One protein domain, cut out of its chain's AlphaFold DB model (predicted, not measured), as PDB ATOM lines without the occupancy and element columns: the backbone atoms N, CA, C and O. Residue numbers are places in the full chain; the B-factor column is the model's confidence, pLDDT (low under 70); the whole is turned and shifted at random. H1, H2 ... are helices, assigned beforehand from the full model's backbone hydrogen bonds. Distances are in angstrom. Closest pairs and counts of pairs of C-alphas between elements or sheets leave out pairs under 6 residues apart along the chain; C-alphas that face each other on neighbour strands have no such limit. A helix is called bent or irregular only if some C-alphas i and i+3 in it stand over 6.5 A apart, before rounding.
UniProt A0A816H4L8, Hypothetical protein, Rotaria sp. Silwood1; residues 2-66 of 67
ATOM      1  N   PHE A   2     -17.524  -8.054  88.736       86.12
ATOM      2  CA  PHE A   2     -18.253  -7.248  89.739       86.12
ATOM      3  C   PHE A   2     -17.568  -7.186  91.119       86.12
ATOM      4  O   PHE A   2     -17.429  -6.110  91.689       86.12
ATOM      5  N   ILE A   3     -17.082  -8.327  91.624       85.94
ATOM      6  CA  ILE A   3     -16.396  -8.414  92.927       85.94
ATOM      7  C   ILE A   3     -15.117  -7.570  92.952       85.94
ATOM      8  O   ILE A   3     -14.862  -6.886  93.938       85.94
ATOM      9  N   TYR A   4     -14.374  -7.559  91.845       88.25
ATOM     10  CA  TYR A   4     -13.176  -6.738  91.692       88.25
ATOM     11  C   TYR A   4     -13.495  -5.244  91.827       88.25
ATOM     12  O   TYR A   4     -12.885  -4.568  92.645       88.25
ATOM     13  N   CYS A   5     -14.508  -4.738  91.109       89.81
ATOM     14  CA  CYS A   5     -14.901  -3.325  91.189       89.81
ATOM     15  C   CYS A   5     -15.345  -2.919  92.602       89.81
ATOM     16  O   CYS A   5     -15.067  -1.809  93.050       89.81
ATOM     17  N   ILE A   6     -16.031  -3.816  93.321       90.69
ATOM     18  CA  ILE A   6     -16.393  -3.577  94.723       90.69
ATOM     19  C   ILE A   6     -15.134  -3.517  95.588       90.69
ATOM     20  O   ILE A   6     -14.997  -2.606  96.398       90.69
ATOM     21  N   ALA A   7     -14.225  -4.481  95.442       89.56
ATOM     22  CA  ALA A   7     -13.001  -4.531  96.229       89.56
ATOM     23  C   ALA A   7     -12.112  -3.303  95.986       89.56
ATOM     24  O   ALA A   7     -11.673  -2.682  96.948       89.56
ATOM     25  N   GLU A   8     -11.938  -2.889  94.732       91.38
ATOM     26  CA  GLU A   8     -11.222  -1.667  94.355       91.38
ATOM     27  C   GLU A   8     -11.839  -0.422  95.010       91.38
ATOM     28  O   GLU A   8     -11.144   0.343  95.678       91.38
ATOM     29  N   PHE A   9     -13.162  -0.261  94.921       92.19
ATOM     30  CA  PHE A   9     -13.865   0.849  95.564       92.19
ATOM     31  C   PHE A   9     -13.682   0.864  97.089       92.19
ATOM     32  O   PHE A   9     -13.459   1.916  97.689       92.19
ATOM     33  N   LEU A  10     -13.753  -0.303  97.735       91.69
ATOM     34  CA  LEU A  10     -13.581  -0.419  99.182       91.69
ATOM     35  C   LEU A  10     -12.139  -0.131  99.624       91.69
ATOM     36  O   LEU A  10     -11.940   0.440 100.697       91.69
ATOM     37  N   VAL A  11     -11.148  -0.494  98.806       90.69
ATOM     38  CA  VAL A  11      -9.740  -0.138  99.024       90.69
ATOM     39  C   VAL A  11      -9.556   1.375  98.922       90.69
ATOM     40  O   VAL A  11      -8.997   1.967  99.843       90.69
ATOM     41  N   MET A  12     -10.108   2.025  97.893       89.94
ATOM     42  CA  MET A  12     -10.076   3.489  97.774       89.94
ATOM     43  C   MET A  12     -10.714   4.177  98.993       89.94
ATOM     44  O   MET A  12     -10.107   5.064  99.587       89.94
ATOM     45  N   LEU A  13     -11.887   3.709  99.438       90.25
ATOM     46  CA  LEU A  13     -12.552   4.217 100.644       90.25
ATOM     47  C   LEU A  13     -11.754   4.000 101.936       90.25
ATOM     48  O   LEU A  13     -12.002   4.686 102.927       90.25
ATOM     49  N   SER A  14     -10.830   3.039 101.964       88.88
ATOM     50  CA  SER A  14     -10.009   2.785 103.151       88.88
ATOM     51  C   SER A  14      -8.957   3.871 103.403       88.88
ATOM     52  O   SER A  14      -8.518   4.057 104.543       88.88
ATOM     53  N   HIS A  15      -8.613   4.628 102.356       88.25
ATOM     54  CA  HIS A  15      -7.752   5.807 102.433       88.25
ATOM     55  C   HIS A  15      -8.518   7.065 102.855       88.25
ATOM     56  O   HIS A  15      -7.930   7.977 103.439       88.25
ATOM     57  N   ASP A  16      -9.831   7.101 102.624       87.44
ATOM     58  CA  ASP A  16     -10.668   8.229 103.006       87.44
ATOM     59  C   ASP A  16     -10.950   8.266 104.512       87.44
ATOM     60  O   ASP A  16     -11.118   7.255 105.209       87.44
ATOM     61  N   THR A  17     -11.058   9.492 105.024       87.81
ATOM     62  CA  THR A  17     -11.456   9.738 106.407       87.81
ATOM     63  C   THR A  17     -12.709  10.593 106.458       87.81
ATOM     64  O   THR A  17     -12.813  11.636 105.817       87.81
ATOM     65  N   LEU A  18     -13.668  10.161 107.272       88.69
ATOM     66  CA  LEU A  18     -14.865  10.921 107.587       88.69
ATOM     67  C   LEU A  18     -14.785  11.343 109.052       88.69
ATOM     68  O   LEU A  18     -14.679  10.503 109.945       88.69
ATOM     69  N   HIS A  19     -14.800  12.652 109.307       88.25
ATOM     70  CA  HIS A  19     -14.592  13.214 110.650       88.25
ATOM     71  C   HIS A  19     -13.326  12.665 111.338       88.25
ATOM     72  O   HIS A  19     -13.356  12.273 112.507       88.25
ATOM     73  N   SER A  20     -12.219  12.593 110.587       84.88
ATOM     74  CA  SER A  20     -10.917  12.074 111.041       84.88
ATOM     75  C   SER A  20     -10.922  10.605 111.487       84.88
ATOM     76  O   SER A  20      -9.986  10.149 112.143       84.88
ATOM     77  N   LYS A  21     -11.962   9.841 111.135       85.50
ATOM     78  CA  LYS A  21     -12.023   8.389 111.316       85.50
ATOM     79  C   LYS A  21     -11.960   7.722 109.950       85.50
ATOM     80  O   LYS A  21     -12.639   8.164 109.028       85.50
ATOM     81  N   GLN A  22     -11.169   6.661 109.830       82.31
ATOM     82  CA  GLN A  22     -11.181   5.836 108.620       82.31
ATOM     83  C   GLN A  22     -12.593   5.311 108.373       82.31
ATOM     84  O   GLN A  22     -13.208   4.757 109.292       82.31
ATOM     85  N   VAL A  23     -13.094   5.498 107.150       85.06
ATOM     86  CA  VAL A  23     -14.440   5.056 106.760       85.06
ATOM     87  C   VAL A  23     -14.506   3.531 106.794       85.06
ATOM     88  O   VAL A  23     -15.437   2.955 107.355       85.06
ATOM     89  N   ILE A  24     -13.471   2.878 106.262       88.88
ATOM     90  CA  ILE A  24     -13.289   1.427 106.283       88.88
ATOM     91  C   ILE A  24     -11.825   1.129 106.602       88.88
ATOM     92  O   ILE A  24     -10.922   1.836 106.173       88.88
ATOM     93  N   LYS A  25     -11.572   0.066 107.370       87.94
ATOM     94  CA  LYS A  25     -10.209  -0.417 107.624       87.94
ATOM     95  C   LYS A  25      -9.887  -1.574 106.694       87.94
ATOM     96  O   LYS A  25     -10.661  -2.529 106.629       87.94
ATOM     97  N   ILE A  26      -8.695  -1.564 106.106       86.69
ATOM     98  CA  ILE A  26      -8.206  -2.656 105.252       86.69
ATOM     99  C   ILE A  26      -8.199  -4.017 105.973       86.69
ATOM    100  O   ILE A  26      -8.570  -5.039 105.411       86.69
ATOM    101  N   GLN A  27      -7.908  -4.026 107.279       85.75
ATOM    102  CA  GLN A  27      -7.983  -5.231 108.116       85.75
ATOM    103  C   GLN A  27      -9.409  -5.797 108.230       85.75
ATOM    104  O   GLN A  27      -9.581  -7.000 108.409       85.75
ATOM    105  N   GLY A  28     -10.432  -4.939 108.164       87.62
ATOM    106  CA  GLY A  28     -11.832  -5.362 108.140       87.62
ATOM    107  C   GLY A  28     -12.208  -6.004 106.806       87.62
ATOM    108  O   GLY A  28     -12.904  -7.014 106.796       87.62
ATOM    109  N   LEU A  29     -11.678  -5.471 105.699       86.94
ATOM    110  CA  LEU A  29     -11.861  -6.030 104.358       86.94
ATOM    111  C   LEU A  29     -11.278  -7.441 104.243       86.94
ATOM    112  O   LEU A  29     -11.990  -8.356 103.841       86.94
ATOM    113  N   ILE A  30     -10.035  -7.641 104.693       86.88
ATOM    114  CA  ILE A  30      -9.361  -8.950 104.642       86.88
ATOM    115  C   ILE A  30     -10.168 -10.019 105.395       86.88
ATOM    116  O   ILE A  30     -10.427 -11.088 104.852       86.88
ATOM    117  N   LYS A  31     -10.676  -9.708 106.597       88.00
ATOM    118  CA  LYS A  31     -11.518 -10.641 107.372       88.00
ATOM    119  C   LYS A  31     -12.819 -11.023 106.657       88.00
ATOM    120  O   LYS A  31     -13.305 -12.147 106.800       88.00
ATOM    121  N   HIS A  32     -13.409 -10.092 105.910       86.38
ATOM    122  CA  HIS A  32     -14.583 -10.392 105.093       86.38
ATOM    123  C   HIS A  32     -14.232 -11.278 103.896       86.38
ATOM    124  O   HIS A  32     -15.003 -12.183 103.582       86.38
ATOM    125  N   TYR A  33     -13.068 -11.086 103.279       87.69
ATOM    126  CA  TYR A  33     -12.600 -11.947 102.191       87.69
ATOM    127  C   TYR A  33     -12.235 -13.355 102.671       87.69
ATOM    128  O   TYR A  33     -12.539 -14.317 101.972       87.69
ATOM    129  N   ASP A  34     -11.718 -13.511 103.892       84.75
ATOM    130  CA  ASP A  34     -11.528 -14.830 104.517       84.75
ATOM    131  C   ASP A  34     -12.866 -15.562 104.698       84.75
ATOM    132  O   ASP A  34     -12.984 -16.759 104.435       84.75
ATOM    133  N   SER A  35     -13.905 -14.827 105.101       85.38
ATOM    134  CA  SER A  35     -15.262 -15.375 105.222       85.38
ATOM    135  C   SER A  35     -15.854 -15.734 103.854       85.38
ATOM    136  O   SER A  35     -16.551 -16.740 103.727       85.38
ATOM    137  N   LEU A  36     -15.551 -14.945 102.815       85.00
ATOM    138  CA  LEU A  36     -15.936 -15.232 101.432       85.00
ATOM    139  C   LEU A  36     -15.245 -16.505 100.922       85.00
ATOM    140  O   LEU A  36     -15.907 -17.362 100.344       85.00
ATOM    141  N   LEU A  37     -13.957 -16.686 101.214       85.19
ATOM    142  CA  LEU A  37     -13.223 -17.910 100.896       85.19
ATOM    143  C   LEU A  37     -13.806 -19.132 101.621       85.19
ATOM    144  O   LEU A  37     -14.019 -20.176 101.007       85.19
ATOM    145  N   ALA A  38     -14.121 -18.991 102.911       86.38
ATOM    146  CA  ALA A  38     -14.695 -20.065 103.722       86.38
ATOM    147  C   ALA A  38     -16.107 -20.487 103.273       86.38
ATOM    148  O   ALA A  38     -16.568 -21.568 103.633       86.38
ATOM    149  N   SER A  39     -16.793 -19.658 102.482       86.00
ATOM    150  CA  SER A  39     -18.146 -19.939 101.991       86.00
ATOM    151  C   SER A  39     -18.210 -20.953 100.837       86.00
ATOM    152  O   SER A  39     -19.305 -21.333 100.431       86.00
ATOM    153  N   GLY A  40     -17.062 -21.403 100.312       81.06
ATOM    154  CA  GLY A  40     -16.995 -22.439  99.274       81.06
ATOM    155  C   GLY A  40     -17.290 -21.955  97.850       81.06
ATOM    156  O   GLY A  40     -17.504 -22.780  96.964       81.06
ATOM    157  N   HIS A  41     -17.302 -20.638  97.619       83.19
ATOM    158  CA  HIS A  41     -17.360 -20.073  96.269       83.19
ATOM    159  C   HIS A  41     -16.041 -20.298  95.523       83.19
ATOM    160  O   HIS A  41     -14.984 -20.466  96.132       83.19
ATOM    161  N   GLU A  42     -16.105 -20.282  94.191       84.19
ATOM    162  CA  GLU A  42     -14.934 -20.465  93.338       84.19
ATOM    163  C   GLU A  42     -13.849 -19.409  93.661       84.19
ATOM    164  O   GLU A  42     -14.098 -18.203  93.523       84.19
ATOM    165  N   PRO A  43     -12.646 -19.832  94.101       81.12
ATOM    166  CA  PRO A  43     -11.637 -18.920  94.633       81.12
ATOM    167  C   PRO A  43     -11.124 -17.906  93.614       81.12
ATOM    168  O   PRO A  43     -10.859 -16.768  93.988       81.12
ATOM    169  N   GLU A  44     -10.995 -18.295  92.343       80.69
ATOM    170  CA  GLU A  44     -10.470 -17.430  91.277       80.69
ATOM    171  C   GLU A  44     -11.398 -16.245  90.996       80.69
ATOM    172  O   GLU A  44     -10.953 -15.104  90.872       80.69
ATOM    173  N   THR A  45     -12.707 -16.493  90.967       81.62
ATOM    174  CA  THR A  45     -13.707 -15.485  90.605       81.62
ATOM    175  C   THR A  45     -14.153 -14.617  91.782       81.62
ATOM    176  O   THR A  45     -14.649 -13.509  91.557       81.62
ATOM    177  N   HIS A  46     -13.958 -15.091  93.018       82.06
ATOM    178  CA  HIS A  46     -14.405 -14.419  94.240       82.06
ATOM    179  C   HIS A  46     -13.232 -13.946  95.102       82.06
ATOM    180  O   HIS A  46     -13.011 -12.744  95.233       82.06
ATOM    181  N   THR A  47     -12.469 -14.870  95.686       83.12
ATOM    182  CA  THR A  47     -11.434 -14.543  96.679       83.12
ATOM    183  C   THR A  47     -10.221 -13.859  96.055       83.12
ATOM    184  O   THR A  47      -9.796 -12.812  96.534       83.12
ATOM    185  N   LEU A  48      -9.673 -14.417  94.974       85.00
ATOM    186  CA  LEU A  48      -8.538 -13.841  94.245       85.00
ATOM    187  C   LEU A  48      -8.903 -12.475  93.665       85.00
ATOM    188  O   LEU A  48      -8.193 -11.503  93.910       85.00
ATOM    189  N   ALA A  49     -10.060 -12.379  93.004       85.50
ATOM    190  CA  ALA A  49     -10.565 -11.119  92.464       85.50
ATOM    191  C   ALA A  49     -10.793 -10.034  93.538       85.50
ATOM    192  O   ALA A  49     -10.691  -8.849  93.236       85.50
ATOM    193  N   ALA A  50     -11.114 -10.415  94.780       87.44
ATOM    194  CA  ALA A  50     -11.274  -9.479  95.893       87.44
ATOM    195  C   ALA A  50      -9.939  -9.073  96.543       87.44
ATOM    196  O   ALA A  50      -9.807  -7.955  97.040       87.44
ATOM    197  N   LEU A  51      -8.945  -9.965  96.549       88.31
ATOM    198  CA  LEU A  51      -7.625  -9.707  97.127       88.31
ATOM    199  C   LEU A  51      -6.713  -8.907  96.196       88.31
ATOM    200  O   LEU A  51      -5.857  -8.174  96.682       88.31
ATOM    201  N   GLU A  52      -6.882  -9.028  94.882       89.50
ATOM    202  CA  GLU A  52      -6.019  -8.376  93.894       89.50
ATOM    203  C   GLU A  52      -5.903  -6.848  94.089       89.50
ATOM    204  O   GLU A  52      -4.769  -6.371  94.179       89.50
ATOM    205  N   PRO A  53      -6.992  -6.071  94.283       89.38
ATOM    206  CA  PRO A  53      -6.885  -4.631  94.543       89.38
ATOM    207  C   PRO A  53      -6.166  -4.301  95.855       89.38
ATOM    208  O   PRO A  53      -5.420  -3.328  95.931       89.38
ATOM    209  N   VAL A  54      -6.356  -5.132  96.887       89.69
ATOM    210  CA  VAL A  54      -5.682  -4.971  98.184       89.69
ATOM    211  C   VAL A  54      -4.181  -5.176  98.014       89.69
ATOM    212  O   VAL A  54      -3.388  -4.344  98.444       89.69
ATOM    213  N   LEU A  55      -3.776  -6.268  97.361       89.31
ATOM    214  CA  LEU A  55      -2.366  -6.561  97.103       89.31
ATOM    215  C   LEU A  55      -1.730  -5.462  96.251       89.31
ATOM    216  O   LEU A  55      -0.634  -5.004  96.573       89.31
ATOM    217  N   TYR A  56      -2.423  -5.006  95.207       89.00
ATOM    218  CA  TYR A  56      -1.935  -3.928  94.360       89.00
ATOM    219  C   TYR A  56      -1.696  -2.643  95.159       89.00
ATOM    220  O   TYR A  56      -0.634  -2.045  95.023       89.00
ATOM    221  N   ASP A  57      -2.621  -2.248  96.034       86.50
ATOM    222  CA  ASP A  57      -2.477  -1.069  96.893       86.50
ATOM    223  C   ASP A  57      -1.302  -1.204  97.880       86.50
ATOM    224  O   ASP A  57      -0.428  -0.336  97.939       86.50
ATOM    225  N   PHE A  58      -1.202  -2.344  98.574       84.06
ATOM    226  CA  PHE A  58      -0.122  -2.610  99.531       84.06
ATOM    227  C   PHE A  58       1.266  -2.602  98.878       84.06
ATOM    228  O   PHE A  58       2.203  -1.995  99.405       84.06
ATOM    229  N   PHE A  59       1.420  -3.286  97.741       83.00
ATOM    230  CA  PHE A  59       2.716  -3.418  97.078       83.00
ATOM    231  C   PHE A  59       3.072  -2.197  96.221       83.00
ATOM    232  O   PHE A  59       4.248  -1.833  96.169       83.00
ATOM    233  N   SER A  60       2.096  -1.507  95.620       75.56
ATOM    234  CA  SER A  60       2.361  -0.270  94.869       75.56
ATOM    235  C   SER A  60       2.761   0.879  95.791       75.56
ATOM    236  O   SER A  60       3.694   1.613  95.476       75.56
ATOM    237  N   CYS A  61       2.127   1.008  96.962       59.44
ATOM    238  CA  CYS A  61       2.462   2.055  97.930       59.44
ATOM    239  C   CYS A  61       3.876   1.868  98.524       59.44
ATOM    240  O   CYS A  61       4.614   2.837  98.704       59.44
ATOM    241  N   SER A  62       4.316   0.618  98.719       53.56
ATOM    242  CA  SER A  62       5.684   0.285  99.158       53.56
ATOM    243  C   SER A  62       6.769   0.772  98.182       53.56
ATOM    244  O   SER A  62       7.843   1.204  98.604       53.56
ATOM    245  N   SER A  63       6.489   0.781  96.873       48.50
ATOM    246  CA  SER A  63       7.459   1.224  95.863       48.50
ATOM    247  C   SER A  63       7.707   2.739  95.860       48.50
ATOM    248  O   SER A  63       8.767   3.167  95.404       48.50
ATOM    249  N   TYR A  64       6.772   3.551  96.362       48.19
ATOM    250  CA  TYR A  64       6.952   5.004  96.496       48.19
ATOM    251  C   TYR A  64       7.650   5.410  97.798       48.19
ATOM    252  O   TYR A  64       8.149   6.525  97.886       48.19
ATOM    253  N   ALA A  65       7.726   4.521  98.793       47.72
ATOM    254  CA  ALA A  65       8.416   4.782 100.058       47.72
ATOM    255  C   ALA A  65       9.949   4.591  99.986       47.72
ATOM    256  O   ALA A  65      10.640   4.876 100.961       47.72
ATOM    257  N   ASN A  66      10.475   4.106  98.854       44.00
ATOM    258  CA  ASN A  66      11.901   3.833  98.618       44.00
ATOM    259  C   ASN A  66      12.556   4.753  97.560       44.00
ATOM    260  O   ASN A  66      13.648   4.438  97.086       44.00
TER     261      ASN A  66
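What this domain is: This is residues 2 to 66 of the 67 residues of the protein "Hypothetical protein" of Rotaria sp. Silwood1 (UniProt A0A816H4L8). Three helices form an up-and-down bundle, each running against the one before it in the chain, and the last and longest, H3, reaches past the other two, so that residues 59 to 66 stick out as an arm. H1 and the earlier part of H3 run side by side the same way, while H2 runs opposite to both and packs on H3 residues 46 to 54, but meets H1 only near one end, where the loop of residues 16 to 25 joins them. The printed part has 65 residues with three named helices in the order H1, H2, H3 and no named strand; its class is all helix. It is only just compact, close to loose, with a radius of gyration of the C-alphas of 12.7 A, and spans 36 by 30 by 18 A.

How they stand to each other: H1, residues 2 to 15, and H2, residues 26 to 38, form a helical hairpin and run opposite ways at a shallow tilt of 24 degrees. They only just touch, with 3 pairs of C-alphas within 8 A, by residues 10 to 14 of H1 and 26 to 29 of H2 alone; the closest C-alphas, of Ser 14 and Ile 26, are 6.1 A apart. H1 touches H3, residues 44 to 64, with 20 such pairs; the closest C-alphas, of Tyr 4 and Ala 49, are 5.2 A apart. These two run the same way at a shallow tilt of 33 degrees, only just short of steep. H2 and H3 are the second helical hairpin, opposite ways at a shallow tilt of 26 degrees. They touch, with residues 46 to 54 alone on the side of H3, and their closest C-alphas, of Leu 37 and Thr 47, are 5.7 A apart. Every O i to N i+4 pair is within hydrogen-bond range in H2, against 9 of 10 in H1 and 11 of 17 in H3.

Where its parts are: H1 begins at C-alpha 2 (-18.253, -7.248, 89.739) and measures 21.0 A from first to last C-alpha. Residues 17 to 18 then pair with residues 21 to 22, antiparallel. H2 begins at C-alpha 26 (-8.206, -2.656, 105.252) and measures 18.6 A. H3 measures 28.9 A and ends at C-alpha 64 (6.952, 5.004, 96.496). It has a kink of 25 degrees near residue 51 and is only just irregular: C-alphas 50 and 53 are 6.7 A apart.

The domain as a whole: The two C-alphas farthest apart, of Gly 40 and Asn 66, are 39.1 A apart. The printed part has no cut. The link from H1 to H2 is short and that from H2 to H3 is tight. Residues 39 to 44 stand free, and so do residues 59 to 66, of which 59 to 64 belong to H3. The mean pLDDT of the printed part is 83.2; residues 61 to 66 are under 70.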